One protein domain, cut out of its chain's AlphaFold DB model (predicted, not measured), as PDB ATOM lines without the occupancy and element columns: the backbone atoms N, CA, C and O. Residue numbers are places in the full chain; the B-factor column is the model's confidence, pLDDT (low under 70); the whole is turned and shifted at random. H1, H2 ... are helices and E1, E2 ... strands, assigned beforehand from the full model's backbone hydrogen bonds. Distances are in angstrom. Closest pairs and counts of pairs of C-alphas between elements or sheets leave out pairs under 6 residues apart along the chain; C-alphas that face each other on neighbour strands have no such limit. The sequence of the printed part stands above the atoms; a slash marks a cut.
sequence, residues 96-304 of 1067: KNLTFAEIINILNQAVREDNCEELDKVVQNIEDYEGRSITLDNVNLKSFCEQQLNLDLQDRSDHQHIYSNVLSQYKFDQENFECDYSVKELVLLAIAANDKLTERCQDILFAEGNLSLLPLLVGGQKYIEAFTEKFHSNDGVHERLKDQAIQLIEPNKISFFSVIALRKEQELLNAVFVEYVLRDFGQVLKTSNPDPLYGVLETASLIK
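Overview. This is residues 96 to 304 of the 1067 residues of an uncharacterized protein of Wolbachia pipientis (UniProt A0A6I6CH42). A compact pile of short helices is built round H8, with H6 and H11 packing on opposite sides of it and H7, H9 and H12 side by side in a row along one side. H1, H2 and H3 lie at one end, H13 at the other, and each half holds a small two-stranded antiparallel sheet: E1 and E2 in one, the hairpin E3 and E4 in the other. The 209 printed residues have fourteen named helices and four strands, in the order H1 H2 H3 E1 H4 H5 E2 H6 H7 H8 H9 H10 E3 E4 H11 H12 H13 H14, mostly helix. The radius of gyration of the C-alphas is 16.8 A, and the spans are 47 by 42 by 33 A.

Along the chain. H1, residues 100 to 112, begins at C-alpha 100 (106.664, 140.438, 166.612) and is 17.8 A long. H2 is 117 to 124, H3 126 to 129, E1 133 to 137, 13.0 A, H4 138 to 147, and H5 157 to 167. E2 is 178 to 182, 13.1 A, H6 183 to 192, H7 195 to 205, H8 213 to 218, H9 221 to 231, 14.9 A, and H10 237 to 241. E3 is 245 to 247, E4 253 to 255, H11 256 to 262, and H12 266 to 272. H13, 275 to 287, is 18.8 A long, and H14, 296 to 302, ends at C-alpha 302 (93.050, 114.479, 180.175).

Arrangement. With residues 106 to 110 alone, H1 touches H2, C-alphas Ile 106 and Leu 119 closest at 6.0 A. H3 touches H6, Tyr 129 to Lys 184, 5.9 A between closest C-alphas. E1 and E2 are antiparallel, with N 134 and O 181 2.7 A apart, within hydrogen-bond range; H4 comes closest to E2 at C-alphas 138 and 178, 6.5 A. H6 touches H7, closest C-alphas 191 and 197, 5.0 A, and H8, 189 and 215, 5.2 A, at a steep tilt of 52 degrees each. H9 touches H7 at C-alphas 195 and 222, 4.9 A, and H12 at 228 and 271, 6.1 A; it touches H10 only at the corner, 231 and 237, 5.1 A. H11 touches H8, 217 and 259, 6.0 A, and H14, 258 and 296, 4.4 A. H5 is close but not clearly touching H11, 158 and 262, 6.4 A; H13 likewise, 257 and 281, 7.1 A. In the hairpin E3 and E4, N 246 and O 254 are 2.9 A apart, within range. O i to N i+4 pairs are within range throughout H1, H2, H4, H6, H8 to H12 and H14, but 6 of 7 in H5, 5 of 7 in H7 and 8 of 9 in H13; H3 is too short for one.

Size, cuts and confidence. The farthest C-alphas, Glu 113 and Lys 286, are 50.2 A apart. The printed part has no cut and no long link. Mean pLDDT of the printed part is 87.9, under 70 at 96, 234 to 236, 250, 288 to 290 and 292 to 293.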
ATOM      1  N   LYS A  96     116.618 142.557 158.551       62.53
ATOM      2  CA  LYS A  96     117.593 141.831 159.391       62.53
ATOM      3  C   LYS A  96     117.132 141.582 160.829       62.53
ATOM      4  O   LYS A  96     117.673 140.697 161.476       62.53
ATOM      5  N   ASN A  97     116.124 142.310 161.300       70.50
ATOM      6  CA  ASN A  97     115.392 142.025 162.528       70.50
ATOM      7  C   ASN A  97     113.904 142.197 162.207       70.50
ATOM      8  O   ASN A  97     113.488 143.324 161.953       70.50
ATOM      9  N   LEU A  98     113.130 141.110 162.208       84.06
ATOM     10  CA  LEU A  98     111.669 141.187 162.236       84.06
ATOM     11  C   LEU A  98     111.226 141.283 163.694       84.06
ATOM     12  O   LEU A  98     111.617 140.456 164.516       84.06
ATOM     13  N   THR A  99     110.414 142.282 164.023       88.88
ATOM     14  CA  THR A  99     109.724 142.352 165.316       88.88
ATOM     15  C   THR A  99     108.448 141.511 165.299       88.88
ATOM     16  O   THR A  99     107.878 141.236 164.241       88.88
ATOM     17  N   PHE A 100     107.936 141.156 166.481       90.19
ATOM     18  CA  PHE A 100     106.664 140.438 166.612       90.19
ATOM     19  C   PHE A 100     105.516 141.146 165.872       90.19
ATOM     20  O   PHE A 100     104.771 140.513 165.132       90.19
ATOM     21  N   ALA A 101     105.422 142.475 165.991       90.38
ATOM     22  CA  ALA A 101     104.396 143.266 165.312       90.38
ATOM     23  C   ALA A 101     104.504 143.214 163.775       90.38
ATOM     24  O   ALA A 101     103.480 143.224 163.093       90.38
ATOM     25  N   GLU A 102     105.717 143.127 163.223       91.56
ATOM     26  CA  GLU A 102     105.929 142.982 161.777       91.56
ATOM     27  C   GLU A 102     105.547 141.578 161.293       91.56
ATOM     28  O   GLU A 102     104.857 141.464 160.283       91.56
ATOM     29  N   ILE A 103     105.883 140.520 162.044       91.88
ATOM     30  CA  ILE A 103     105.450 139.139 161.747       91.88
ATOM     31  C   ILE A 103     103.922 139.039 161.764       91.88
ATOM     32  O   ILE A 103     103.324 138.553 160.806       91.88
ATOM     33  N   ILE A 104     103.276 139.567 162.810       93.62
ATOM     34  CA  ILE A 104     101.812 139.630 162.916       93.62
ATOM     35  C   ILE A 104     101.211 140.400 161.730       93.62
ATOM     36  O   ILE A 104     100.180 139.987 161.202       93.62
ATOM     37  N   ASN A 105     101.833 141.491 161.273       92.88
ATOM     38  CA  ASN A 105     101.351 142.225 160.102       92.88
ATOM     39  C   ASN A 105     101.480 141.404 158.806       92.88
ATOM     40  O   ASN A 105     100.506 141.307 158.065       92.88
ATOM     41  N   ILE A 106     102.637 140.781 158.557       93.19
ATOM     42  CA  ILE A 106     102.898 139.957 157.362       93.19
ATOM     43  C   ILE A 106     101.919 138.773 157.291       93.19
ATOM     44  O   ILE A 106     101.286 138.556 156.258       93.19
ATOM     45  N   LEU A 107     101.722 138.053 158.403       93.69
ATOM     46  CA  LEU A 107     100.765 136.944 158.484       93.69
ATOM     47  C   LEU A 107      99.323 137.414 158.235       93.69
ATOM     48  O   LEU A 107      98.606 136.819 157.432       93.69
ATOM     49  N   ASN A 108      98.894 138.520 158.856       92.19
ATOM     50  CA  ASN A 108      97.545 139.047 158.634       92.19
ATOM     51  C   ASN A 108      97.333 139.556 157.197       92.19
ATOM     52  O   ASN A 108      96.221 139.422 156.689       92.19
ATOM     53  N   GLN A 109      98.357 140.088 156.523       91.75
ATOM     54  CA  GLN A 109      98.275 140.478 155.108       91.75
ATOM     55  C   GLN A 109      98.132 139.261 154.186       91.75
ATOM     56  O   GLN A 109      97.237 139.244 153.338       91.75
ATOM     57  N   ALA A 110      98.917 138.204 154.404       90.88
ATOM     58  CA  ALA A 110      98.804 136.964 153.637       90.88
ATOM     59  C   ALA A 110      97.433 136.281 153.827       90.88
ATOM     60  O   ALA A 110      96.796 135.872 152.856       90.88
ATOM     61  N   VAL A 111      96.933 136.214 155.067       88.31
ATOM     62  CA  VAL A 111      95.650 135.561 155.387       88.31
ATOM     63  C   VAL A 111      94.436 136.396 154.956       88.31
ATOM     64  O   VAL A 111      93.496 135.844 154.384       88.31
ATOM     65  N   ARG A 112      94.417 137.711 155.229       86.12
ATOM     66  CA  ARG A 112      93.214 138.561 155.073       86.12
ATOM     67  C   ARG A 112      93.180 139.381 153.785       86.12
ATOM     68  O   ARG A 112      92.091 139.666 153.295       86.12
ATOM     69  N   GLU A 113      94.337 139.785 153.268       83.62
ATOM     70  CA  GLU A 113      94.454 140.655 152.083       83.62
ATOM     71  C   GLU A 113      94.898 139.883 150.826       83.62
ATOM     72  O   GLU A 113      94.989 140.468 149.750       83.62
ATOM     73  N   ASP A 114      95.155 138.573 150.957       83.38
ATOM     74  CA  ASP A 114      95.755 137.691 149.938       83.38
ATOM     75  C   ASP A 114      97.174 138.103 149.495       83.38
ATOM     76  O   ASP A 114      97.722 137.590 148.517       83.38
ATOM     77  N   ASN A 115      97.797 139.037 150.219       88.25
ATOM     78  CA  ASN A 115      99.108 139.562 149.873       88.25
ATOM     79  C   ASN A 115     100.213 138.734 150.532       88.25
ATOM     80  O   ASN A 115     100.616 138.987 151.666       88.25
ATOM     81  N   CYS A 116     100.708 137.745 149.794       87.62
ATOM     82  CA  CYS A 116     101.788 136.873 150.243       87.62
ATOM     83  C   CYS A 116     103.197 137.381 149.878       87.62
ATOM     84  O   CYS A 116     104.154 136.702 150.226       87.62
ATOM     85  N   GLU A 117     103.370 138.532 149.207       88.31
ATOM     86  CA  GLU A 117     104.682 138.946 148.662       88.31
ATOM     87  C   GLU A 117     105.784 139.047 149.732       88.31
ATOM     88  O   GLU A 117     106.901 138.578 149.519       88.31
ATOM     89  N   GLU A 118     105.480 139.616 150.901       88.38
ATOM     90  CA  GLU A 118     106.439 139.698 152.012       88.38
ATOM     91  C   GLU A 118     106.549 138.377 152.792       88.38
ATOM     92  O   GLU A 118     107.621 138.058 153.302       88.38
ATOM     93  N   LEU A 119     105.485 137.562 152.841       91.44
ATOM     94  CA  LEU A 119     105.546 136.234 153.461       91.44
ATOM     95  C   LEU A 119     106.456 135.299 152.654       91.44
ATOM     96  O   LEU A 119     107.312 134.645 153.241       91.44
ATOM     97  N   ASP A 120     106.336 135.293 151.325       89.62
ATOM     98  CA  ASP A 120     107.190 134.515 150.424       89.62
ATOM     99  C   ASP A 120     108.673 134.880 150.623       89.62
ATOM    100  O   ASP A 120     109.517 133.989 150.686       89.62
ATOM    101  N   LYS A 121     109.003 136.170 150.799       89.69
ATOM    102  CA  LYS A 121     110.376 136.628 151.095       89.69
ATOM    103  C   LYS A 121     110.890 136.122 152.442       89.69
ATOM    104  O   LYS A 121     112.058 135.746 152.540       89.69
ATOM    105  N   VAL A 122     110.052 136.106 153.482       89.62
ATOM    106  CA  VAL A 122     110.428 135.560 154.798       89.62
ATOM    107  C   VAL A 122     110.610 134.043 154.725       89.62
ATOM    108  O   VAL A 122     111.599 133.529 155.237       89.62
ATOM    109  N   VAL A 123     109.713 133.339 154.032       89.75
ATOM    110  CA  VAL A 123     109.720 131.877 153.869       89.75
ATOM    111  C   VAL A 123     110.901 131.393 153.016       89.75
ATOM    112  O   VAL A 123     111.554 130.421 153.383       89.75
ATOM    113  N   GLN A 124     111.247 132.091 151.929       87.75
ATOM    114  CA  GLN A 124     112.423 131.773 151.101       87.75
ATOM    115  C   GLN A 124     113.754 131.925 151.848       87.75
ATOM    116  O   GLN A 124     114.737 131.289 151.480       87.75
ATOM    117  N   ASN A 125     113.787 132.754 152.895       87.25
ATOM    118  CA  ASN A 125     114.974 133.026 153.702       87.25
ATOM    119  C   ASN A 125     114.774 132.558 155.155       87.25
ATOM    120  O   ASN A 125     115.354 133.138 156.067       87.25
ATOM    121  N   ILE A 126     113.933 131.543 155.402       86.50
ATOM    122  CA  ILE A 126     113.518 131.164 156.764       86.50
ATOM    123  C   ILE A 126     114.702 130.731 157.651       86.50
ATOM    124  O   ILE A 126     114.733 131.046 158.840       86.50
ATOM    125  N   GLU A 127     115.719 130.109 157.048       85.69
ATOM    126  CA  GLU A 127     116.947 129.659 157.718       85.69
ATOM    127  C   GLU A 127     117.836 130.822 158.195       85.69
ATOM    128  O   GLU A 127     118.489 130.720 159.230       85.69
ATOM    129  N   ASP A 128     117.808 131.979 157.520       85.00
ATOM    130  CA  ASP A 128     118.554 133.176 157.944       85.00
ATOM    131  C   ASP A 128     118.083 133.683 159.324       85.00
ATOM    132  O   ASP A 128     118.809 134.415 160.008       85.00
ATOM    133  N   TYR A 129     116.859 133.329 159.732       82.56
ATOM    134  CA  TYR A 129     116.266 133.677 161.023       82.56
ATOM    135  C   TYR A 129     116.527 132.639 162.125       82.56
ATOM    136  O   TYR A 129     116.112 132.853 163.268       82.56
ATOM    137  N   GLU A 130     117.225 131.541 161.828       71.62
ATOM    138  CA  GLU A 130     117.620 130.564 162.837       71.62
ATOM    139  C   GLU A 130     118.540 131.219 163.887       71.62
ATOM    140  O   GLU A 130     119.469 131.964 163.573       71.62
ATOM    141  N   GLY A 131     118.214 131.029 165.169       71.69
ATOM    142  CA  GLY A 131     118.877 131.722 166.280       71.69
ATOM    143  C   GLY A 131     118.433 133.174 166.537       71.69
ATOM    144  O   GLY A 131     118.954 133.792 167.464       71.69
ATOM    145  N   ARG A 132     117.465 133.735 165.792       82.62
ATOM    146  CA  ARG A 132     116.826 135.024 166.138       82.62
ATOM    147  C   ARG A 132     115.578 134.774 166.995       82.62
ATOM    148  O   ARG A 132     114.528 134.421 166.453       82.62
ATOM    149  N   SER A 133     115.692 134.939 168.316       84.62
ATOM    150  CA  SER A 133     114.556 134.850 169.245       84.62
ATOM    151  C   SER A 133     113.724 136.136 169.303       84.62
ATOM    152  O   SER A 133     114.204 137.245 169.062       84.62
ATOM    153  N   ILE A 134     112.448 135.951 169.624       87.00
ATOM    154  CA  ILE A 134     111.477 136.952 170.037       87.00
ATOM    155  C   ILE A 134     110.939 136.492 171.388       87.00
ATOM    156  O   ILE A 134     110.279 135.459 171.495       87.00
ATOM    157  N   THR A 135     111.206 137.309 172.395       87.88
ATOM    158  CA  THR A 135     110.674 137.171 173.745       87.88
ATOM    159  C   THR A 135     109.205 137.601 173.757       87.88
ATOM    160  O   THR A 135     108.879 138.725 173.366       87.88
ATOM    161  N   LEU A 136     108.306 136.701 174.159       88.19
ATOM    162  CA  LEU A 136     106.861 136.929 174.230       88.19
ATOM    163  C   LEU A 136     106.375 136.867 175.678       88.19
ATOM    164  O   LEU A 136     106.529 135.843 176.343       88.19
ATOM    165  N   ASP A 137     105.709 137.921 176.149       88.31
ATOM    166  CA  ASP A 137     104.922 137.828 177.379       88.31
ATOM    167  C   ASP A 137     103.681 136.929 177.182       88.31
ATOM    168  O   ASP A 137     103.236 136.652 176.063       88.31
ATOM    169  N   ASN A 138     103.090 136.483 178.294       86.19
ATOM    170  CA  ASN A 138     101.919 135.595 178.308       86.19
ATOM    171  C   ASN A 138     100.707 136.180 177.538       86.19
ATOM    172  O   ASN A 138      99.922 135.437 176.954       86.19
ATOM    173  N   VAL A 139     100.563 137.510 177.470       89.81
ATOM    174  CA  VAL A 139      99.450 138.172 176.763       89.81
ATOM    175  C   VAL A 139      99.654 138.114 175.248       89.81
ATOM    176  O   VAL A 139      98.720 137.799 174.510       89.81
ATOM    177  N   ASN A 140     100.873 138.377 174.782       91.88
ATOM    178  CA  ASN A 140     101.244 138.296 173.373       91.88
ATOM    179  C   ASN A 140     101.257 136.842 172.882       91.88
ATOM    180  O   ASN A 140     100.729 136.575 171.802       91.88
ATOM    181  N   LEU A 141     101.758 135.896 173.688       92.50
ATOM    182  CA  LEU A 141     101.690 134.466 173.377       92.50
ATOM    183  C   LEU A 141     100.237 133.975 173.300       92.50
ATOM    184  O   LEU A 141      99.868 133.340 172.313       92.50
ATOM    185  N   LYS A 142      99.378 134.323 174.270       93.06
ATOM    186  CA  LYS A 142      97.945 133.994 174.202       93.06
ATOM    187  C   LYS A 142      97.290 134.570 172.945       93.06
ATOM    188  O   LYS A 142      96.622 133.844 172.213       93.06
ATOM    189  N   SER A 143      97.533 135.850 172.657       93.81
ATOM    190  CA  SER A 143      97.001 136.516 171.464       93.81
ATOM    191  C   SER A 143      97.514 135.903 170.155       93.81
ATOM    192  O   SER A 143      96.807 135.969 169.150       93.81
ATOM    193  N   PHE A 144      98.720 135.329 170.137       94.94
ATOM    194  CA  PHE A 144      99.258 134.599 168.989       94.94
ATOM    195  C   PHE A 144      98.544 133.254 168.803       94.94
ATOM    196  O   PHE A 144      98.069 132.956 167.708       94.94
ATOM    197  N   CYS A 145      98.386 132.492 169.885       95.06
ATOM    198  CA  CYS A 145      97.686 131.209 169.889       95.06
ATOM    199  C   CYS A 145      96.224 131.337 169.428       95.06
ATOM    200  O   CYS A 145      95.800 130.609 168.532       95.06
ATOM    201  N   GLU A 146      95.478 132.310 169.961       93.62
ATOM    202  CA  GLU A 146      94.078 132.547 169.581       93.62
ATOM    203  C   GLU A 146      93.926 133.040 168.127       93.62
ATOM    204  O   GLU A 146      92.993 132.637 167.438       93.62
ATOM    205  N   GLN A 147      94.814 133.920 167.635       93.00
ATOM    206  CA  GLN A 147      94.594 134.631 166.360       93.00
ATOM    207  C   GLN A 147      95.383 134.103 165.159       93.00
ATOM    208  O   GLN A 147      94.982 134.366 164.027       93.00
ATOM    209  N   GLN A 148      96.531 133.461 165.382       94.94
ATOM    210  CA  GLN A 148      97.418 132.963 164.320       94.94
ATOM    211  C   GLN A 148      97.490 131.434 164.314       94.94
ATOM    212  O   GLN A 148      97.611 130.852 163.241       94.94
ATOM    213  N   LEU A 149      97.362 130.789 165.482       95.19
ATOM    214  CA  LEU A 149      97.296 129.323 165.590       95.19
ATOM    215  C   LEU A 149      95.859 128.776 165.627       95.19
ATOM    216  O   LEU A 149      95.669 127.568 165.718       95.19
ATOM    217  N   ASN A 150      94.850 129.656 165.555       92.12
ATOM    218  CA  ASN A 150      93.420 129.319 165.569       92.12
ATOM    219  C   ASN A 150      92.993 128.438 166.770       92.12
ATOM    220  O   ASN A 150      92.010 127.695 166.701       92.12
ATOM    221  N   LEU A 151      93.733 128.516 167.882       92.00
ATOM    222  CA  LEU A 151      93.447 127.751 169.088       92.00
ATOM    223  C   LEU A 151      92.303 128.417 169.855       92.00
ATOM    224  O   LEU A 151      92.493 129.398 170.569       92.00
ATOM    225  N   ASP A 152      91.103 127.861 169.714       91.31
ATOM    226  CA  ASP A 152      89.963 128.121 170.597       91.31
ATOM    227  C   ASP A 152      90.284 127.719 172.051       91.31
ATOM    228  O   ASP A 152      90.156 126.559 172.434       91.31
ATOM    229  N   LEU A 153      90.712 128.697 172.855       90.12
ATOM    230  CA  LEU A 153      91.043 128.532 174.276       90.12
ATOM    231  C   LEU A 153      89.829 128.693 175.215       90.12
ATOM    232  O   LEU A 153      90.025 128.920 176.410       90.12
ATOM    233  N   GLN A 154      88.594 128.668 174.697       85.62
ATOM    234  CA  GLN A 154      87.376 128.814 175.507       85.62
ATOM    235  C   GLN A 154      86.528 127.541 175.491       85.62
ATOM    236  O   GLN A 154      86.202 127.042 176.567       85.62
ATOM    237  N   ASP A 155      86.235 126.986 174.311       84.06
ATOM    238  CA  ASP A 155      85.329 125.835 174.185       84.06
ATOM    239  C   ASP A 155      86.065 124.500 173.905       84.06
ATOM    240  O   ASP A 155      85.511 123.425 174.160       84.06
ATOM    241  N   ARG A 156      87.337 124.516 173.459       83.19
ATOM    242  CA  ARG A 156      88.145 123.294 173.223       83.19
ATOM    243  C   ARG A 156      89.185 123.022 174.316       83.19
ATOM    244  O   ARG A 156      90.305 123.522 174.291       83.19
ATOM    245  N   SER A 157      88.839 122.106 175.225       82.19
ATOM    246  CA  SER A 157      89.736 121.576 176.278       82.19
ATOM    247  C   SER A 157      91.115 121.100 175.781       82.19
ATOM    248  O   SER A 157      92.118 121.313 176.452       82.19
ATOM    249  N   ASP A 158      91.186 120.497 174.594       86.31
ATOM    250  CA  ASP A 158      92.430 120.074 173.936       86.31
ATOM    251  C   ASP A 158      93.313 121.260 173.516       86.31
ATOM    252  O   ASP A 158      94.489 121.297 173.874       86.31
ATOM    253  N   HIS A 159      92.753 122.276 172.856       92.25
ATOM    254  CA  HIS A 159      93.459 123.524 172.547       92.25
ATOM    255  C   HIS A 159      93.932 124.257 173.812       92.25
ATOM    256  O   HIS A 159      95.069 124.726 173.879       92.25
ATOM    257  N   GLN A 160      93.080 124.323 174.838       89.94
ATOM    258  CA  GLN A 160      93.401 124.934 176.128       89.94
ATOM    259  C   GLN A 160      94.506 124.160 176.878       89.94
ATOM    260  O   GLN A 160      95.360 124.778 177.522       89.94
ATOM    261  N   HIS A 161      94.566 122.832 176.731       90.62
ATOM    262  CA  HIS A 161      95.663 122.001 177.232       90.62
ATOM    263  C   HIS A 161      96.966 122.230 176.440       90.62
ATOM    264  O   HIS A 161      98.019 122.433 177.048       90.62
ATOM    265  N   ILE A 162      96.896 122.264 175.103       92.38
ATOM    266  CA  ILE A 162      98.022 122.598 174.210       92.38
ATOM    267  C   ILE A 162      98.622 123.959 174.594       92.38
ATOM    268  O   ILE A 162      99.837 124.082 174.744       92.38
ATOM    269  N   TYR A 163      97.788 124.970 174.835       92.81
ATOM    270  CA  TYR A 163      98.249 126.274 175.301       92.81
ATOM    271  C   TYR A 163      98.890 126.221 176.698       92.81
ATOM    272  O   TYR A 163     100.014 126.692 176.894       92.81
ATOM    273  N   SER A 164      98.183 125.658 177.680       89.69
ATOM    274  CA  SER A 164      98.526 125.818 179.103       89.69
ATOM    275  C   SER A 164      99.668 124.912 179.573       89.69
ATOM    276  O   SER A 164     100.428 125.299 180.459       89.69
ATOM    277  N   ASN A 165      99.812 123.729 178.966       89.56
ATOM    278  CA  ASN A 165     100.796 122.723 179.377       89.56
ATOM    279  C   ASN A 165     101.915 122.515 178.348       89.56
ATOM    280  O   ASN A 165     102.977 122.023 178.715       89.56
ATOM    281  N   VAL A 166     101.723 122.913 177.081       91.69
ATOM    282  CA  VAL A 166     102.769 122.805 176.048       91.69
ATOM    283  C   VAL A 166     103.332 124.174 175.685       91.69
ATOM    284  O   VAL A 166     104.452 124.493 176.071       91.69
ATOM    285  N   LEU A 167     102.571 125.012 174.980       92.19
ATOM    286  CA  LEU A 167     103.106 126.232 174.361       92.19
ATOM    287  C   LEU A 167     103.535 127.299 175.381       92.19
ATOM    288  O   LEU A 167     104.522 127.990 175.145       92.19
ATOM    289  N   SER A 168     102.847 127.419 176.521       89.38
ATOM    290  CA  SER A 168     103.237 128.352 177.594       89.38
ATOM    291  C   SER A 168     104.288 127.800 178.571       89.38
ATOM    292  O   SER A 168     104.767 128.542 179.421       89.38
ATOM    293  N   GLN A 169     104.684 126.527 178.428       88.31
ATOM    294  CA  GLN A 169     105.820 125.911 179.138       88.31
ATOM    295  C   GLN A 169     107.063 125.782 178.239       88.31
ATOM    296  O   GLN A 169     108.195 125.706 178.724       88.31
ATOM    297  N   TYR A 170     106.869 125.746 176.918       87.75
ATOM    298  CA  TYR A 170     107.932 125.641 175.929       87.75
ATOM    299  C   TYR A 170     108.789 126.911 175.915       87.75
ATOM    300  O   TYR A 170     108.308 127.995 175.590       87.75
ATOM    301  N   LYS A 171     110.070 126.760 176.280       85.69
ATOM    302  CA  LYS A 171     111.048 127.859 176.411       85.69
ATOM    303  C   LYS A 171     110.577 128.999 177.338       85.69
ATOM    304  O   LYS A 171     110.928 130.157 177.115       85.69
ATOM    305  N   PHE A 172     109.800 128.666 178.373       85.50
ATOM    306  CA  PHE A 172     109.362 129.613 179.401       85.50
ATOM    307  C   PHE A 172     110.489 129.940 180.392       85.50
ATOM    308  O   PHE A 172     111.045 129.046 181.035       85.50
ATOM    309  N   ASP A 173     110.789 131.228 180.549       82.75
ATOM    310  CA  ASP A 173     111.714 131.756 181.548       82.75
ATOM    311  C   ASP A 173     110.970 132.076 182.857       82.75
ATOM    312  O   ASP A 173     110.131 132.979 182.924       82.75
ATOM    313  N   GLN A 174     111.315 131.348 183.923       79.00
ATOM    314  CA  GLN A 174     110.743 131.533 185.259       79.00
ATOM    315  C   GLN A 174     111.194 132.826 185.963       79.00
ATOM    316  O   GLN A 174     110.515 133.259 186.895       79.00
ATOM    317  N   GLU A 175     112.317 133.440 185.569       81.19
ATOM    318  CA  GLU A 175     112.785 134.700 186.165       81.19
ATOM    319  C   GLU A 175     112.055 135.912 185.569       81.19
ATOM    320  O   GLU A 175     111.675 136.823 186.309       81.19
ATOM    321  N   ASN A 176     111.827 135.910 184.249       80.56
ATOM    322  CA  ASN A 176     111.223 137.038 183.526       80.56
ATOM    323  C   ASN A 176     109.715 136.877 183.229       80.56
ATOM    324  O   ASN A 176     109.045 137.877 182.983       80.56
ATOM    325  N   PHE A 177     109.152 135.665 183.347       79.44
ATOM    326  CA  PHE A 177     107.758 135.315 182.999       79.44
ATOM    327  C   PHE A 177     107.422 135.470 181.500       79.44
ATOM    328  O   PHE A 177     106.285 135.776 181.125       79.44
ATOM    329  N   GLU A 178     108.412 135.223 180.644       84.00
ATOM    330  CA  GLU A 178     108.355 135.390 179.188       84.00
ATOM    331  C   GLU A 178     108.773 134.085 178.475       84.00
ATOM    332  O   GLU A 178     109.394 133.213 179.081       84.00
ATOM    333  N   CYS A 179     108.412 133.917 177.200       82.88
ATOM    334  CA  CYS A 179     108.761 132.745 176.385       82.88
ATOM    335  C   CYS A 179     109.630 133.147 175.190       82.88
ATOM    336  O   CYS A 179     109.224 134.005 174.405       82.88
ATOM    337  N   ASP A 180     110.781 132.500 175.007       87.50
ATOM    338  CA  ASP A 180     111.739 132.837 173.944       87.50
ATOM    339  C   ASP A 180     111.541 131.946 172.700       87.50
ATOM    340  O   ASP A 180     112.094 130.852 172.586       87.50
ATOM    341  N   TYR A 181     110.745 132.414 171.737       89.06
ATOM    342  CA  TYR A 181     110.461 131.700 170.482       89.06
ATOM    343  C   TYR A 181     111.332 132.218 169.333       89.06
ATOM    344  O   TYR A 181     111.499 133.425 169.195       89.06
ATOM    345  N   SER A 182     111.853 131.362 168.448       89.31
ATOM    346  CA  SER A 182     112.510 131.865 167.230       89.31
ATOM    347  C   SER A 182     111.501 132.364 166.191       89.31
ATOM    348  O   SER A 182     110.377 131.871 166.090       89.31
ATOM    349  N   VAL A 183     111.926 133.321 165.362       89.12
ATOM    350  CA  VAL A 183     111.134 133.797 164.211       89.12
ATOM    351  C   VAL A 183     110.777 132.643 163.263       89.12
ATOM    352  O   VAL A 183     109.644 132.581 162.785       89.12
ATOM    353  N   LYS A 184     111.714 131.704 163.049       91.12
ATOM    354  CA  LYS A 184     111.521 130.471 162.269       91.12
ATOM    355  C   LYS A 184     110.353 129.644 162.821       91.12
ATOM    356  O   LYS A 184     109.428 129.329 162.078       91.12
ATOM    357  N   GLU A 185     110.337 129.377 164.126       91.56
ATOM    358  CA  GLU A 185     109.256 128.627 164.785       91.56
ATOM    359  C   GLU A 185     107.900 129.336 164.691       91.56
ATOM    360  O   GLU A 185     106.923 128.710 164.289       91.56
ATOM    361  N   LEU A 186     107.825 130.636 165.008       92.94
ATOM    362  CA  LEU A 186     106.560 131.387 164.968       92.94
ATOM    363  C   LEU A 186     105.951 131.410 163.559       92.94
ATOM    364  O   LEU A 186     104.748 131.206 163.399       92.94
ATOM    365  N   VAL A 187     106.769 131.630 162.525       94.00
ATOM    366  CA  VAL A 187     106.288 131.660 161.137       94.00
ATOM    367  C   VAL A 187     105.839 130.267 160.683       94.00
ATOM    368  O   VAL A 187     104.749 130.146 160.131       94.00
ATOM    369  N   LEU A 188     106.605 129.206 160.965       95.00
ATOM    370  CA  LEU A 188     106.219 127.835 160.598       95.00
ATOM    371  C   LEU A 188     104.947 127.368 161.326       95.00
ATOM    372  O   LEU A 188     104.083 126.762 160.695       95.00
ATOM    373  N   LEU A 189     104.788 127.699 162.614       95.94
ATOM    374  CA  LEU A 189     103.575 127.422 163.393       95.94
ATOM    375  C   LEU A 189     102.336 128.106 162.791       95.94
ATOM    376  O   LEU A 189     101.315 127.452 162.585       95.94
ATOM    377  N   ALA A 190     102.424 129.401 162.466       95.69
ATOM    378  CA  ALA A 190     101.304 130.155 161.892       95.69
ATOM    379  C   ALA A 190     100.964 129.740 160.449       95.69
ATOM    380  O   ALA A 190      99.802 129.798 160.046       95.69
ATOM    381  N   ILE A 191     101.954 129.294 159.667       95.75
ATOM    382  CA  ILE A 191     101.716 128.704 158.344       95.75
ATOM    383  C   ILE A 191     101.007 127.350 158.495       95.75
ATOM    384  O   ILE A 191      99.998 127.129 157.828       95.75
ATOM    385  N   ALA A 192     101.489 126.467 159.378       96.69
ATOM    386  CA  ALA A 192     100.909 125.140 159.602       96.69
ATOM    387  C   ALA A 192      99.461 125.204 160.117       96.69
ATOM    388  O   ALA A 192      98.610 124.434 159.677       96.69
ATOM    389  N   ALA A 193      99.161 126.130 161.029       96.06
ATOM    390  CA  ALA A 193      97.820 126.312 161.585       96.06
ATOM    391  C   ALA A 193      96.812 126.956 160.611       96.06
ATOM    392  O   ALA A 193      95.611 126.968 160.887       96.06
ATOM    393  N   ASN A 194      97.266 127.496 159.473       95.25
ATOM    394  CA  ASN A 194      96.403 128.141 158.488       95.25
ATOM    395  C   ASN A 194      96.365 127.360 157.170       95.25
ATOM    396  O   ASN A 194      97.346 127.322 156.427       95.25
ATOM    397  N   ASP A 195      95.197 126.813 156.835       94.50
ATOM    398  CA  ASP A 195      95.018 125.941 155.670       94.50
ATOM    399  C   ASP A 195      95.508 126.559 154.352       94.50
ATOM    400  O   ASP A 195      96.183 125.904 153.557       94.50
ATOM    401  N   LYS A 196      95.230 127.852 154.146       92.75
ATOM    402  CA  LYS A 196      95.606 128.587 152.933       92.75
ATOM    403  C   LYS A 196      97.112 128.841 152.840       92.75
ATOM    404  O   LYS A 196      97.671 128.816 151.745       92.75
ATOM    405  N   LEU A 197      97.772 129.097 153.972       94.44
ATOM    406  CA  LEU A 197      99.229 129.249 154.003       94.44
ATOM    407  C   LEU A 197      99.920 127.888 153.851       94.44
ATOM    408  O   LEU A 197     100.913 127.792 153.135       94.44
ATOM    409  N   THR A 198      99.371 126.829 154.450       95.06
ATOM    410  CA  THR A 198      99.875 125.460 154.287       95.06
ATOM    411  C   THR A 198      99.813 124.994 152.833       95.06
ATOM    412  O   THR A 198     100.820 124.516 152.319       95.06
ATOM    413  N   GLU A 199      98.691 125.197 152.136       92.88
ATOM    414  CA  GLU A 199      98.535 124.806 150.722       92.88
ATOM    415  C   GLU A 199      99.507 125.562 149.784       92.88
ATOM    416  O   GLU A 199      99.875 125.055 148.728       92.88
ATOM    417  N   ARG A 200      99.994 126.747 150.194       91.44
ATOM    418  CA  ARG A 200     101.048 127.510 149.495       91.44
ATOM    419  C   ARG A 200     102.472 127.062 149.859       91.44
ATOM    420  O   ARG A 200     103.352 127.087 149.004       91.44
ATOM    421  N   CYS A 201     102.711 126.705 151.121       91.50
ATOM    422  CA  CYS A 201     104.051 126.560 151.707       91.50
ATOM    423  C   CYS A 201     104.404 125.119 152.135       91.50
ATOM    424  O   CYS A 201     105.381 124.920 152.865       91.50
ATOM    425  N   GLN A 202     103.637 124.116 151.690       90.19
ATOM    426  CA  GLN A 202     103.789 122.696 152.046       90.19
ATOM    427  C   GLN A 202     105.231 122.177 151.882       90.19
ATOM    428  O   GLN A 202     105.710 121.416 152.721       90.19
ATOM    429  N   ASP A 203     105.954 122.601 150.847       89.06
ATOM    430  CA  ASP A 203     107.329 122.137 150.613       89.06
ATOM    431  C   ASP A 203     108.333 122.658 151.653       89.06
ATOM    432  O   ASP A 203     109.293 121.960 151.968       89.06
ATOM    433  N   ILE A 204     108.093 123.833 152.250       90.62
ATOM    434  CA  ILE A 204     108.932 124.368 153.332       90.62
ATOM    435  C   ILE A 204     108.584 123.688 154.661       90.62
ATOM    436  O   ILE A 204     109.486 123.305 155.403       90.62
ATOM    437  N   LEU A 205     107.289 123.491 154.942       90.50
ATOM    438  CA  LEU A 205     106.800 122.845 156.170       90.50
ATOM    439  C   LEU A 205     107.308 121.407 156.347       90.50
ATOM    440  O   LEU A 205     107.553 120.975 157.471       90.50
ATOM    441  N   PHE A 206     107.441 120.673 155.242       89.75
ATOM    442  CA  PHE A 206     107.887 119.277 155.223       89.75
ATOM    443  C   PHE A 206     109.354 119.117 154.777       89.75
ATOM    444  O   PHE A 206     109.793 118.000 154.507       89.75
ATOM    445  N   ALA A 207     110.124 120.211 154.721       88.75
ATOM    446  CA  ALA A 207     111.569 120.157 154.520       88.75
ATOM    447  C   ALA A 207     112.287 119.606 155.766       88.75
ATOM    448  O   ALA A 207     111.855 119.808 156.901       88.75
ATOM    449  N   GLU A 208     113.425 118.943 155.558       81.75
ATOM    450  CA  GLU A 208     114.146 118.198 156.602       81.75
ATOM    451  C   GLU A 208     114.566 119.057 157.808       81.75
ATOM    452  O   GLU A 208     114.441 118.608 158.942       81.75
ATOM    453  N   GLY A 209     114.979 120.309 157.580       82.19
ATOM    454  CA  GLY A 209     115.346 121.267 158.637       82.19
ATOM    455  C   GLY A 209     114.172 121.975 159.332       82.19
ATOM    456  O   GLY A 209     114.412 122.833 160.184       82.19
ATOM    457  N   ASN A 210     112.925 121.648 158.965       86.69
ATOM    458  CA  ASN A 210     111.695 122.270 159.478       86.69
ATOM    459  C   ASN A 210     110.719 121.256 160.102       86.69
ATOM    460  O   ASN A 210     109.941 121.613 160.993       86.69
ATOM    461  N   LEU A 211     110.767 119.994 159.659       87.50
ATOM    462  CA  LEU A 211     109.876 118.926 160.109       87.50
ATOM    463  C   LEU A 211     110.052 118.640 161.610       87.50
ATOM    464  O   LEU A 211     111.047 118.062 162.052       87.50
ATOM    465  N   SER A 212     109.049 119.030 162.391       91.00
ATOM    466  CA  SER A 212     109.076 118.947 163.849       91.00
ATOM    467  C   SER A 212     107.686 118.706 164.440       91.00
ATOM    468  O   SER A 212     106.659 118.916 163.792       91.00
ATOM    469  N   LEU A 213     107.647 118.273 165.703       93.88
ATOM    470  CA  LEU A 213     106.402 117.977 166.423       93.88
ATOM    471  C   LEU A 213     105.508 119.205 166.689       93.88
ATOM    472  O   LEU A 213     104.310 119.052 166.908       93.88
ATOM    473  N   LEU A 214     106.070 120.418 166.678       93.81
ATOM    474  CA  LEU A 214     105.346 121.649 167.008       93.81
ATOM    475  C   LEU A 214     104.307 122.048 165.933       93.81
ATOM    476  O   LEU A 214     103.144 122.228 166.291       93.81
ATOM    477  N   PRO A 215     104.648 122.103 164.628       94.25
ATOM    478  CA  PRO A 215     103.663 122.201 163.547       94.25
ATOM    479  C   PRO A 215     102.590 121.101 163.576       94.25
ATOM    480  O   PRO A 215     101.417 121.403 163.378       94.25
ATOM    481  N   LEU A 216     102.948 119.851 163.894       93.44
ATOM    482  CA  LEU A 216     101.981 118.747 164.010       93.44
ATOM    483  C   LEU A 216     100.984 118.943 165.169       93.44
ATOM    484  O   LEU A 216      99.831 118.518 165.070       93.44
ATOM    485  N   LEU A 217     101.388 119.630 166.239       93.25
ATOM    486  CA  LEU A 217     100.527 119.904 167.389       93.25
ATOM    487  C   LEU A 217      99.410 120.918 167.082       93.25
ATOM    488  O   LEU A 217      98.314 120.777 167.615       93.25
ATOM    489  N   VAL A 218      99.670 121.915 166.225       94.12
ATOM    490  CA  VAL A 218      98.730 123.024 165.931       94.12
ATOM    491  C   VAL A 218      98.233 123.074 164.482       94.12
ATOM    492  O   VAL A 218      97.418 123.926 164.142       94.12
ATOM    493  N   GLY A 219      98.735 122.197 163.609       94.25
ATOM    494  CA  GLY A 219      98.469 122.243 162.173       94.25
ATOM    495  C   GLY A 219      96.987 122.086 161.820       94.25
ATOM    496  O   GLY A 219      96.304 121.234 162.395       94.25
ATOM    497  N   GLY A 220      96.514 122.892 160.866       92.88
ATOM    498  CA  GLY A 220      95.140 122.884 160.358       92.88
ATOM    499  C   GLY A 220      94.807 121.648 159.514       92.88
ATOM    500  O   GLY A 220      95.638 120.758 159.325       92.88
ATOM    501  N   GLN A 221      93.593 121.603 158.966       93.62
ATOM    502  CA  GLN A 221      93.106 120.485 158.154       93.62
ATOM    503  C   GLN A 221      94.035 120.195 156.962       93.62
ATOM    504  O   GLN A 221      94.418 119.048 156.747       93.62
ATOM    505  N   LYS A 222      94.502 121.224 156.243       94.50
ATOM    506  CA  LYS A 222      95.455 121.054 155.131       94.50
ATOM    507  C   LYS A 222      96.820 120.551 155.583       94.50
ATOM    508  O   LYS A 222      97.485 119.855 154.820       94.50
ATOM    509  N   TYR A 223      97.240 120.873 156.808       94.75
ATOM    510  CA  TYR A 223      98.471 120.320 157.368       94.75
ATOM    511  C   TYR A 223      98.302 118.833 157.669       94.75
ATOM    512  O   TYR A 223      99.193 118.050 157.357       94.75
ATOM    513  N   ILE A 224      97.149 118.430 158.211       93.62
ATOM    514  CA  ILE A 224      96.826 117.025 158.482       93.62
ATOM    515  C   ILE A 224      96.675 116.207 157.190       93.62
ATOM    516  O   ILE A 224      97.223 115.107 157.120       93.62
ATOM    517  N   GLU A 225      96.036 116.746 156.147       92.75
ATOM    518  CA  GLU A 225      95.993 116.139 154.805       92.75
ATOM    519  C   GLU A 225      97.414 115.925 154.248       92.75
ATOM    520  O   GLU A 225      97.801 114.803 153.913       92.75
ATOM    521  N   ALA A 226      98.228 116.989 154.226       91.44
ATOM    522  CA  ALA A 226      99.608 116.970 153.739       91.44
ATOM    523  C   ALA A 226     100.537 116.049 154.551       91.44
ATOM    524  O   ALA A 226     101.439 115.422 153.990       91.44
ATOM    525  N   PHE A 227     100.332 115.979 155.867       92.38
ATOM    526  CA  PHE A 227     101.048 115.084 156.766       92.38
ATOM    527  C   PHE A 227     100.688 113.632 156.463       92.38
ATOM    528  O   PHE A 227     101.581 112.816 156.266       92.38
ATOM    529  N   THR A 228      99.392 113.332 156.367       91.38
ATOM    530  CA  THR A 228      98.847 111.992 156.114       91.38
ATOM    531  C   THR A 228      99.341 111.415 154.788       91.38
ATOM    532  O   THR A 228      99.802 110.276 154.754       91.38
ATOM    533  N   GLU A 229      99.336 112.210 153.712       89.25
ATOM    534  CA  GLU A 229      99.887 111.808 152.410       89.25
ATOM    535  C   GLU A 229     101.379 111.437 152.504       89.25
ATOM    536  O   GLU A 229     101.817 110.424 151.953       89.25
ATOM    537  N   LYS A 230     102.169 112.233 153.237       88.69
ATOM    538  CA  LYS A 230     103.621 112.040 153.372       88.69
ATOM    539  C   LYS A 230     104.002 111.014 154.456       88.69
ATOM    540  O   LYS A 230     105.128 110.512 154.429       88.69
ATOM    541  N   PHE A 231     103.094 110.650 155.366       87.94
ATOM    542  CA  PHE A 231     103.362 109.798 156.535       87.94
ATOM    543  C   PHE A 231     103.849 108.388 156.173       87.94
ATOM    544  O   PHE A 231     104.801 107.891 156.776       87.94
ATOM    545  N   HIS A 232     103.248 107.774 155.149       80.44
ATOM    546  CA  HIS A 232     103.610 106.439 154.653       80.44
ATOM    547  C   HIS A 232     104.648 106.450 153.516       80.44
ATOM    548  O   HIS A 232     104.896 105.412 152.902       80.44
ATOM    549  N   SER A 233     105.239 107.603 153.187       78.25
ATOM    550  CA  SER A 233     106.301 107.663 152.178       78.25
ATOM    551  C   SER A 233     107.583 106.998 152.693       78.25
ATOM    552  O   SER A 233     107.930 107.133 153.867       78.25
ATOM    553  N   ASN A 234     108.321 106.308 151.814       58.62
ATOM    554  CA  ASN A 234     109.577 105.635 152.187       58.62
ATOM    555  C   ASN A 234     110.652 106.606 152.717       58.62
ATOM    556  O   ASN A 234     111.545 106.174 153.440       58.62
ATOM    557  N   ASP A 235     110.553 107.899 152.392       60.00
ATOM    558  CA  ASP A 235     111.447 108.946 152.898       60.00
ATOM    559  C   ASP A 235     111.033 109.482 154.289       60.00
ATOM    560  O   ASP A 235     111.711 110.347 154.846       60.00
ATOM    561  N   GLY A 236     109.971 108.924 154.888       64.06
ATOM    562  CA  GLY A 236     109.912 108.651 156.325       64.06
ATOM    563  C   GLY A 236     109.562 109.814 157.251       64.06
ATOM    564  O   GLY A 236     110.320 110.099 158.174       64.06
ATOM    565  N   VAL A 237     108.392 110.447 157.094       83.81
ATOM    566  CA  VAL A 237     107.897 111.420 158.096       83.81
ATOM    567  C   VAL A 237     107.743 110.775 159.485       83.81
ATOM    568  O   VAL A 237     108.103 111.407 160.474       83.81
ATOM    569  N   HIS A 238     107.299 109.511 159.572       88.06
ATOM    570  CA  HIS A 238     107.302 108.741 160.831       88.06
ATOM    571  C   HIS A 238     108.717 108.570 161.400       88.06
ATOM    572  O   HIS A 238     108.983 108.982 162.526       88.06
ATOM    573  N   GLU A 239     109.649 108.035 160.604       85.62
ATOM    574  CA  GLU A 239     111.031 107.766 161.032       85.62
ATOM    575  C   GLU A 239     111.771 109.029 161.504       85.62
ATOM    576  O   GLU A 239     112.555 108.962 162.445       85.62
ATOM    577  N   ARG A 240     111.491 110.192 160.901       86.69
ATOM    578  CA  ARG A 240     112.073 111.491 161.288       86.69
ATOM    579  C   ARG A 240     111.458 112.102 162.553       86.69
ATOM    580  O   ARG A 240     112.065 113.006 163.126       86.69
ATOM    581  N   LEU A 241     110.256 111.675 162.954       90.00
ATOM    582  CA  LEU A 241     109.493 112.264 164.064       90.00
ATOM    583  C   LEU A 241     109.376 111.364 165.299       90.00
ATOM    584  O   LEU A 241     109.283 111.901 166.399       90.00
ATOM    585  N   LYS A 242     109.379 110.033 165.154       88.19
ATOM    586  CA  LYS A 242     109.095 109.091 166.255       88.19
ATOM    587  C   LYS A 242     110.039 109.237 167.456       88.19
ATOM    588  O   LYS A 242     109.589 109.134 168.594       88.19
ATOM    589  N   ASP A 243     111.310 109.540 167.186       87.00
ATOM    590  CA  ASP A 243     112.368 109.740 168.184       87.00
ATOM    591  C   ASP A 243     112.525 111.218 168.607       87.00
ATOM    592  O   ASP A 243     113.358 111.543 169.456       87.00
ATOM    593  N   GLN A 244     111.727 112.139 168.043       90.62
ATOM    594  CA  GLN A 244     111.672 113.523 168.515       90.62
ATOM    595  C   GLN A 244     110.847 113.637 169.804       90.62
ATOM    596  O   GLN A 244     109.900 112.888 170.054       90.62
ATOM    597  N   ALA A 245     111.165 114.656 170.601       90.62
ATOM    598  CA  ALA A 245     110.339 115.084 171.720       90.62
ATOM    599  C   ALA A 245     110.348 116.612 171.853       90.62
ATOM    600  O   ALA A 245     111.386 117.251 171.673       90.62
ATOM    601  N   ILE A 246     109.210 117.201 172.223       90.94
ATOM    602  CA  ILE A 246     109.158 118.609 172.628       90.94
ATOM    603  C   ILE A 246     109.752 118.689 174.036       90.94
ATOM    604  O   ILE A 246     109.163 118.189 174.998       90.94
ATOM    605  N   GLN A 247     110.939 119.284 174.151       88.75
ATOM    606  CA  GLN A 247     111.593 119.532 175.433       88.75
ATOM    607  C   GLN A 247     110.909 120.701 176.150       88.75
ATOM    608  O   GLN A 247     110.868 121.813 175.622       88.75
ATOM    609  N   LEU A 248     110.401 120.452 177.357       86.50
ATOM    610  CA  LEU A 248     109.910 121.485 178.268       86.50
ATOM    611  C   LEU A 248     110.946 121.726 179.381       86.50
ATOM    612  O   LEU A 248     112.091 121.278 179.288       86.50
ATOM    613  N   ILE A 249     110.554 122.431 180.440       79.62
ATOM    614  CA  ILE A 249     111.347 122.570 181.669       79.62
ATOM    615  C   ILE A 249     111.675 121.168 182.214       79.62
ATOM    616  O   ILE A 249     110.775 120.341 182.372       79.62
ATOM    617  N   GLU A 250     112.957 120.881 182.470       69.19
ATOM    618  CA  GLU A 250     113.401 119.546 182.896       69.19
ATOM    619  C   GLU A 250     112.699 119.091 184.194       69.19
ATOM    620  O   GLU A 250     112.541 119.895 185.117       69.19
ATOM    621  N   PRO A 251     112.288 117.810 184.300       72.06
ATOM    622  CA  PRO A 251     112.595 116.689 183.399       72.06
ATOM    623  C   PRO A 251     111.639 116.526 182.198       72.06
ATOM    624  O   PRO A 251     111.822 115.600 181.406       72.06
ATOM    625  N   ASN A 252     110.626 117.383 182.057       84.75
ATOM    626  CA  ASN A 252     109.424 117.107 181.264       84.75
ATOM    627  C   ASN A 252     109.684 117.094 179.743       84.75
ATOM    628  O   ASN A 252     110.365 117.970 179.200       84.75
ATOM    629  N   LYS A 253     109.110 116.109 179.040       88.31
ATOM    630  CA  LYS A 253     109.226 115.920 177.583       88.31
ATOM    631  C   LYS A 253     107.915 115.375 177.015       88.31
ATOM    632  O   LYS A 253     107.315 114.495 177.620       88.31
ATOM    633  N   ILE A 254     107.521 115.829 175.827       90.50
ATOM    634  CA  ILE A 254     106.335 115.327 175.110       90.50
ATOM    635  C   ILE A 254     106.794 114.523 173.894       90.50
ATOM    636  O   ILE A 254     107.466 115.068 173.022       90.50
ATOM    637  N   SER A 255     106.442 113.237 173.841       91.62
ATOM    638  CA  SER A 255     106.801 112.334 172.735       91.62
ATOM    639  C   SER A 255     105.958 112.571 171.475       91.62
ATOM    640  O   SER A 255     104.880 113.164 171.555       91.62
ATOM    641  N   PHE A 256     106.384 112.024 170.328       93.06
ATOM    642  CA  PHE A 256     105.544 111.929 169.124       93.06
ATOM    643  C   PHE A 256     104.139 111.387 169.435       93.06
ATOM    644  O   PHE A 256     103.141 112.020 169.100       93.06
ATOM    645  N   PHE A 257     104.045 110.262 170.150       93.12
ATOM    646  CA  PHE A 257     102.755 109.661 170.493       93.12
ATOM    647  C   PHE A 257     101.920 110.527 171.441       93.12
ATOM    648  O   PHE A 257     100.703 110.570 171.289       93.12
ATOM    649  N   SER A 258     102.551 111.269 172.354       92.44
ATOM    650  CA  SER A 258     101.868 112.248 173.213       92.44
ATOM    651  C   SER A 258     101.286 113.413 172.392       92.44
ATOM    652  O   SER A 258     100.202 113.899 172.703       92.44
ATOM    653  N   VAL A 259     101.953 113.833 171.306       93.88
ATOM    654  CA  VAL A 259     101.406 114.816 170.350       93.88
ATOM    655  C   VAL A 259     100.231 114.236 169.561       93.88
ATOM    656  O   VAL A 259      99.208 114.903 169.439       93.88
ATOM    657  N   ILE A 260     100.312 112.984 169.097       94.00
ATOM    658  CA  ILE A 260      99.175 112.307 168.445       94.00
ATOM    659  C   ILE A 260      97.987 112.151 169.412       94.00
ATOM    660  O   ILE A 260      96.847 112.368 169.013       94.00
ATOM    661  N   ALA A 261      98.234 111.867 170.694       93.69
ATOM    662  CA  ALA A 261      97.199 111.810 171.729       93.69
ATOM    663  C   ALA A 261      96.498 113.155 171.986       93.69
ATOM    664  O   ALA A 261      95.350 113.149 172.436       93.69
ATOM    665  N   LEU A 262      97.144 114.287 171.675       92.62
ATOM    666  CA  LEU A 262      96.552 115.630 171.749       92.62
ATOM    667  C   LEU A 262      95.677 115.987 170.533       92.62
ATOM    668  O   LEU A 262      94.900 116.939 170.609       92.62
ATOM    669  N   ARG A 263      95.761 115.231 169.429       91.12
ATOM    670  CA  ARG A 263      94.979 115.452 168.201       91.12
ATOM    671  C   ARG A 263      93.703 114.604 168.195       91.12
ATOM    672  O   ARG A 263      93.736 113.407 168.468       91.12
ATOM    673  N   LYS A 264      92.568 115.228 167.872       88.25
ATOM    674  CA  LYS A 264      91.224 114.606 167.802       88.25
ATOM    675  C   LYS A 264      90.761 114.365 166.359       88.25
ATOM    676  O   LYS A 264      89.609 114.035 166.111       88.25
ATOM    677  N   GLU A 265      91.641 114.589 165.394       89.50
ATOM    678  CA  GLU A 265      91.354 114.491 163.971       89.50
ATOM    679  C   GLU A 265      91.398 113.026 163.515       89.50
ATOM    680  O   GLU A 265      92.467 112.448 163.316       89.50
ATOM    681  N   GLN A 266      90.222 112.422 163.325       88.38
ATOM    682  CA  GLN A 266      90.064 111.007 162.964       88.38
ATOM    683  C   GLN A 266      90.839 110.578 161.700       88.38
ATOM    684  O   GLN A 266      91.261 109.428 161.572       88.38
ATOM    685  N   GLU A 267      91.061 111.493 160.756       88.69
ATOM    686  CA  GLU A 267      91.867 111.232 159.556       88.69
ATOM    687  C   GLU A 267      93.347 111.001 159.916       88.69
ATOM    688  O   GLU A 267      93.936 110.013 159.473       88.69
ATOM    689  N   LEU A 268      93.911 111.827 160.809       92.38
ATOM    690  CA  LEU A 268      95.263 111.644 161.346       92.38
ATOM    691  C   LEU A 268      95.370 110.343 162.147       92.38
ATOM    692  O   LEU A 268      96.320 109.585 161.971       92.38
ATOM    693  N   LEU A 269      94.410 110.083 163.038       93.31
ATOM    694  CA  LEU A 269      94.465 108.928 163.938       93.31
ATOM    695  C   LEU A 269      94.426 107.599 163.163       93.31
ATOM    696  O   LEU A 269      95.209 106.696 163.464       93.31
ATOM    697  N   ASN A 270      93.588 107.494 162.125       89.81
ATOM    698  CA  ASN A 270      93.558 106.316 161.252       89.81
ATOM    699  C   ASN A 270      94.816 106.171 160.381       89.81
ATOM    700  O   ASN A 270      95.242 105.044 160.135       89.81
ATOM    701  N   ALA A 271      95.414 107.277 159.925       89.94
ATOM    702  CA  ALA A 271      96.666 107.240 159.168       89.94
ATOM    703  C   ALA A 271      97.859 106.813 160.038       89.94
ATOM    704  O   ALA A 271      98.703 106.025 159.615       89.94
ATOM    705  N   VAL A 272      97.927 107.303 161.277       91.19
ATOM    706  CA  VAL A 272      99.053 107.023 162.171       91.19
ATOM    707  C   VAL A 272      99.006 105.597 162.722       91.19
ATOM    708  O   VAL A 272     100.033 104.926 162.725       91.19
ATOM    709  N   PHE A 273      97.849 105.081 163.151       88.81
ATOM    710  CA  PHE A 273      97.763 103.783 163.845       88.81
ATOM    711  C   PHE A 273      97.711 102.543 162.925       88.81
ATOM    712  O   PHE A 273      96.862 101.658 163.058       88.81
ATOM    713  N   VAL A 274      98.695 102.443 162.030       88.56
ATOM    714  CA  VAL A 274      99.012 101.245 161.229       88.56
ATOM    715  C   VAL A 274      99.941 100.271 161.981       88.56
ATOM    716  O   VAL A 274     100.552 100.630 162.985       88.56
ATOM    717  N   GLU A 275     100.063  99.014 161.521       84.25
ATOM    718  CA  GLU A 275     100.668  97.919 162.320       84.25
ATOM    719  C   GLU A 275     102.124  98.172 162.766       84.25
ATOM    720  O   GLU A 275     102.493  97.793 163.878       84.25
ATOM    721  N   TYR A 276     102.958  98.820 161.942       85.94
ATOM    722  CA  TYR A 276     104.342  99.124 162.336       85.94
ATOM    723  C   TYR A 276     104.399 100.210 163.421       85.94
ATOM    724  O   TYR A 276     105.078 100.033 164.428       85.94
ATOM    725  N   VAL A 277     103.594 101.266 163.293       89.50
ATOM    726  CA  VAL A 277     103.489 102.338 164.297       89.50
ATOM    727  C   VAL A 277     102.895 101.821 165.609       89.50
ATOM    728  O   VAL A 277     103.352 102.197 166.684       89.50
ATOM    729  N   LEU A 278     101.922 100.906 165.547       87.62
ATOM    730  CA  LEU A 278     101.366 100.233 166.728       87.62
ATOM    731  C   LEU A 278     102.404  99.373 167.470       87.62
ATOM    732  O   LEU A 278     102.301  99.218 168.689       87.62
ATOM    733  N   ARG A 279     103.422  98.848 166.772       84.75
ATOM    734  CA  ARG A 279     104.556  98.148 167.394       84.75
ATOM    735  C   ARG A 279     105.477  99.119 168.127       84.75
ATOM    736  O   ARG A 279     105.790  98.868 169.289       84.75
ATOM    737  N   ASP A 280     105.856 100.222 167.482       87.88
ATOM    738  CA  ASP A 280     106.666 101.282 168.096       87.88
ATOM    739  C   ASP A 280     105.955 101.854 169.334       87.88
ATOM    740  O   ASP A 280     106.537 101.952 170.413       87.88
ATOM    741  N   PHE A 281     104.653 102.130 169.219       89.94
ATOM    742  CA  PHE A 281     103.814 102.599 170.318       89.94
ATOM    743  C   PHE A 281     103.731 101.590 171.475       89.94
ATOM    744  O   PHE A 281     103.907 101.956 172.637       89.94
ATOM    745  N   GLY A 282     103.529 100.304 171.169       86.50
ATOM    746  CA  GLY A 282     103.538  99.229 172.164       86.50
ATOM    747  C   GLY A 282     104.890  99.055 172.868       86.50
ATOM    748  O   GLY A 282     104.924  98.611 174.015       86.50
ATOM    749  N   GLN A 283     105.998  99.436 172.226       84.50
ATOM    750  CA  GLN A 283     107.311  99.498 172.868       84.50
ATOM    751  C   GLN A 283     107.443 100.744 173.756       84.50
ATOM    752  O   GLN A 283     107.876 100.618 174.903       84.50
ATOM    753  N   VAL A 284     106.993 101.915 173.287       86.12
ATOM    754  CA  VAL A 284     106.966 103.156 174.082       86.12
ATOM    755  C   VAL A 284     106.170 102.963 175.374       86.12
ATOM    756  O   VAL A 284     106.704 103.263 176.437       86.12
ATOM    757  N   LEU A 285     104.969 102.371 175.326       86.25
ATOM    758  CA  LEU A 285     104.157 102.099 176.525       86.25
ATOM    759  C   LEU A 285     104.805 101.125 177.524       86.25
ATOM    760  O   LEU A 285     104.422 101.107 178.697       86.25
ATOM    761  N   LYS A 286     105.775 100.304 177.102       82.38
ATOM    762  CA  LYS A 286     106.558  99.451 178.014       82.38
ATOM    763  C   LYS A 286     107.664 100.239 178.703       82.38
ATOM    764  O   LYS A 286     107.833 100.096 179.909       82.38
ATOM    765  N   THR A 287     108.387 101.071 177.954       76.81
ATOM    766  CA  THR A 287     109.545 101.832 178.452       76.81
ATOM    767  C   THR A 287     109.187 103.163 179.114       76.81
ATOM    768  O   THR A 287     110.010 103.714 179.840       76.81
ATOM    769  N   SER A 288     107.991 103.706 178.873       68.75
ATOM    770  CA  SER A 288     107.542 104.964 179.464       68.75
ATOM    771  C   SER A 288     107.231 104.800 180.952       68.75
ATOM    772  O   SER A 288     106.340 104.028 181.337       68.75
ATOM    773  N   ASN A 289     107.903 105.601 181.779       66.69
ATOM    774  CA  ASN A 289     107.392 105.939 183.103       66.69
ATOM    775  C   ASN A 289     106.054 106.686 182.943       66.69
ATOM    776  O   ASN A 289     105.933 107.470 181.999       66.69
ATOM    777  N   PRO A 290     105.070 106.462 183.830       65.06
ATOM    778  CA  PRO A 290     103.821 107.210 183.794       65.06
ATOM    779  C   PRO A 290     104.080 108.683 184.124       65.06
ATOM    780  O   PRO A 290     104.761 108.992 185.105       65.06
ATOM    781  N   ASP A 291     103.522 109.578 183.317       71.94
ATOM    782  CA  ASP A 291     103.586 111.027 183.506       71.94
ATOM    783  C   ASP A 291     102.152 111.570 183.392       71.94
ATOM    784  O   ASP A 291     101.551 111.484 182.319       71.94
ATOM    785  N   PRO A 292     101.577 112.127 184.474       63.47
ATOM    786  CA  PRO A 292     100.163 112.483 184.521       63.47
ATOM    787  C   PRO A 292      99.792 113.707 183.671       63.47
ATOM    788  O   PRO A 292      98.621 114.075 183.666       63.47
ATOM    789  N   LEU A 293     100.750 114.362 183.001       67.31
ATOM    790  CA  LEU A 293     100.524 115.487 182.086       67.31
ATOM    791  C   LEU A 293     100.931 115.149 180.646       67.31
ATOM    792  O   LEU A 293     100.216 115.515 179.713       67.31
ATOM    793  N   TYR A 294     102.059 114.454 180.472       79.69
ATOM    794  CA  TYR A 294     102.728 114.260 179.178       79.69
ATOM    795  C   TYR A 294     102.833 112.788 178.731       79.69
ATOM    796  O   TYR A 294     103.261 112.512 177.601       79.69
ATOM    797  N   GLY A 295     102.443 111.839 179.589       86.50
ATOM    798  CA  GLY A 295     102.319 110.417 179.267       86.50
ATOM    799  C   GLY A 295     101.160 110.176 178.300       86.50
ATOM    800  O   GLY A 295     100.113 110.806 178.398       86.50
ATOM    801  N   VAL A 296     101.347 109.300 177.311       92.00
ATOM    802  CA  VAL A 296     100.466 109.255 176.127       92.00
ATOM    803  C   VAL A 296      98.998 108.973 176.476       92.00
ATOM    804  O   VAL A 296      98.088 109.566 175.896       92.00
ATOM    805  N   LEU A 297      98.757 108.059 177.417       93.56
ATOM    806  CA  LEU A 297      97.410 107.638 177.801       93.56
ATOM    807  C   LEU A 297      96.791 108.633 178.784       93.56
ATOM    808  O   LEU A 297      95.611 108.966 178.692       93.56
ATOM    809  N   GLU A 298      97.618 109.151 179.682       92.25
ATOM    810  CA  GLU A 298      97.299 110.184 180.650       92.25
ATOM    811  C   GLU A 298      96.832 111.461 179.929       92.25
ATOM    812  O   GLU A 298      95.731 111.955 180.182       92.25
ATOM    813  N   THR A 299      97.592 111.931 178.934       90.62
ATOM    814  CA  THR A 299      97.234 113.058 178.063       90.62
ATOM    815  C   THR A 299      95.943 112.787 177.272       90.62
ATOM    816  O   THR A 299      95.062 113.651 177.236       90.62
ATOM    817  N   ALA A 300      95.762 111.588 176.697       93.50
ATOM    818  CA  ALA A 300      94.525 111.227 175.990       93.50
ATOM    819  C   ALA A 300      93.288 111.263 176.914       93.50
ATOM    820  O   ALA A 300      92.231 111.770 176.529       93.50
ATOM    821  N   SER A 301      93.420 110.775 178.153       92.88
ATOM    822  CA  SER A 301      92.365 110.815 179.174       92.88
ATOM    823  C   SER A 301      92.120 112.224 179.734       92.88
ATOM    824  O   SER A 301      90.994 112.546 180.129       92.88
ATOM    825  N   LEU A 302      93.149 113.073 179.782       90.19
ATOM    826  CA  LEU A 302      93.050 114.479 180.175       90.19
ATOM    827  C   LEU A 302      92.228 115.281 179.167       90.19
ATOM    828  O   LEU A 302      91.256 115.930 179.545       90.19
ATOM    829  N   ILE A 303      92.558 115.208 177.877       90.94
ATOM    830  CA  ILE A 303      91.826 115.971 176.855       90.94
ATOM    831  C   ILE A 303      90.548 115.275 176.358       90.94
ATOM    832  O   ILE A 303      89.891 115.780 175.444       90.94
ATOM    833  N   LYS A 304      90.171 114.138 176.964       92.81
ATOM    834  CA  LYS A 304      88.966 113.343 176.650       92.81
ATOM    835  C   LYS A 304      88.944 112.904 175.179       92.81
ATOM    836  O   LYS A 304      87.966 113.096 174.460       92.81
TER     837      LYS A 304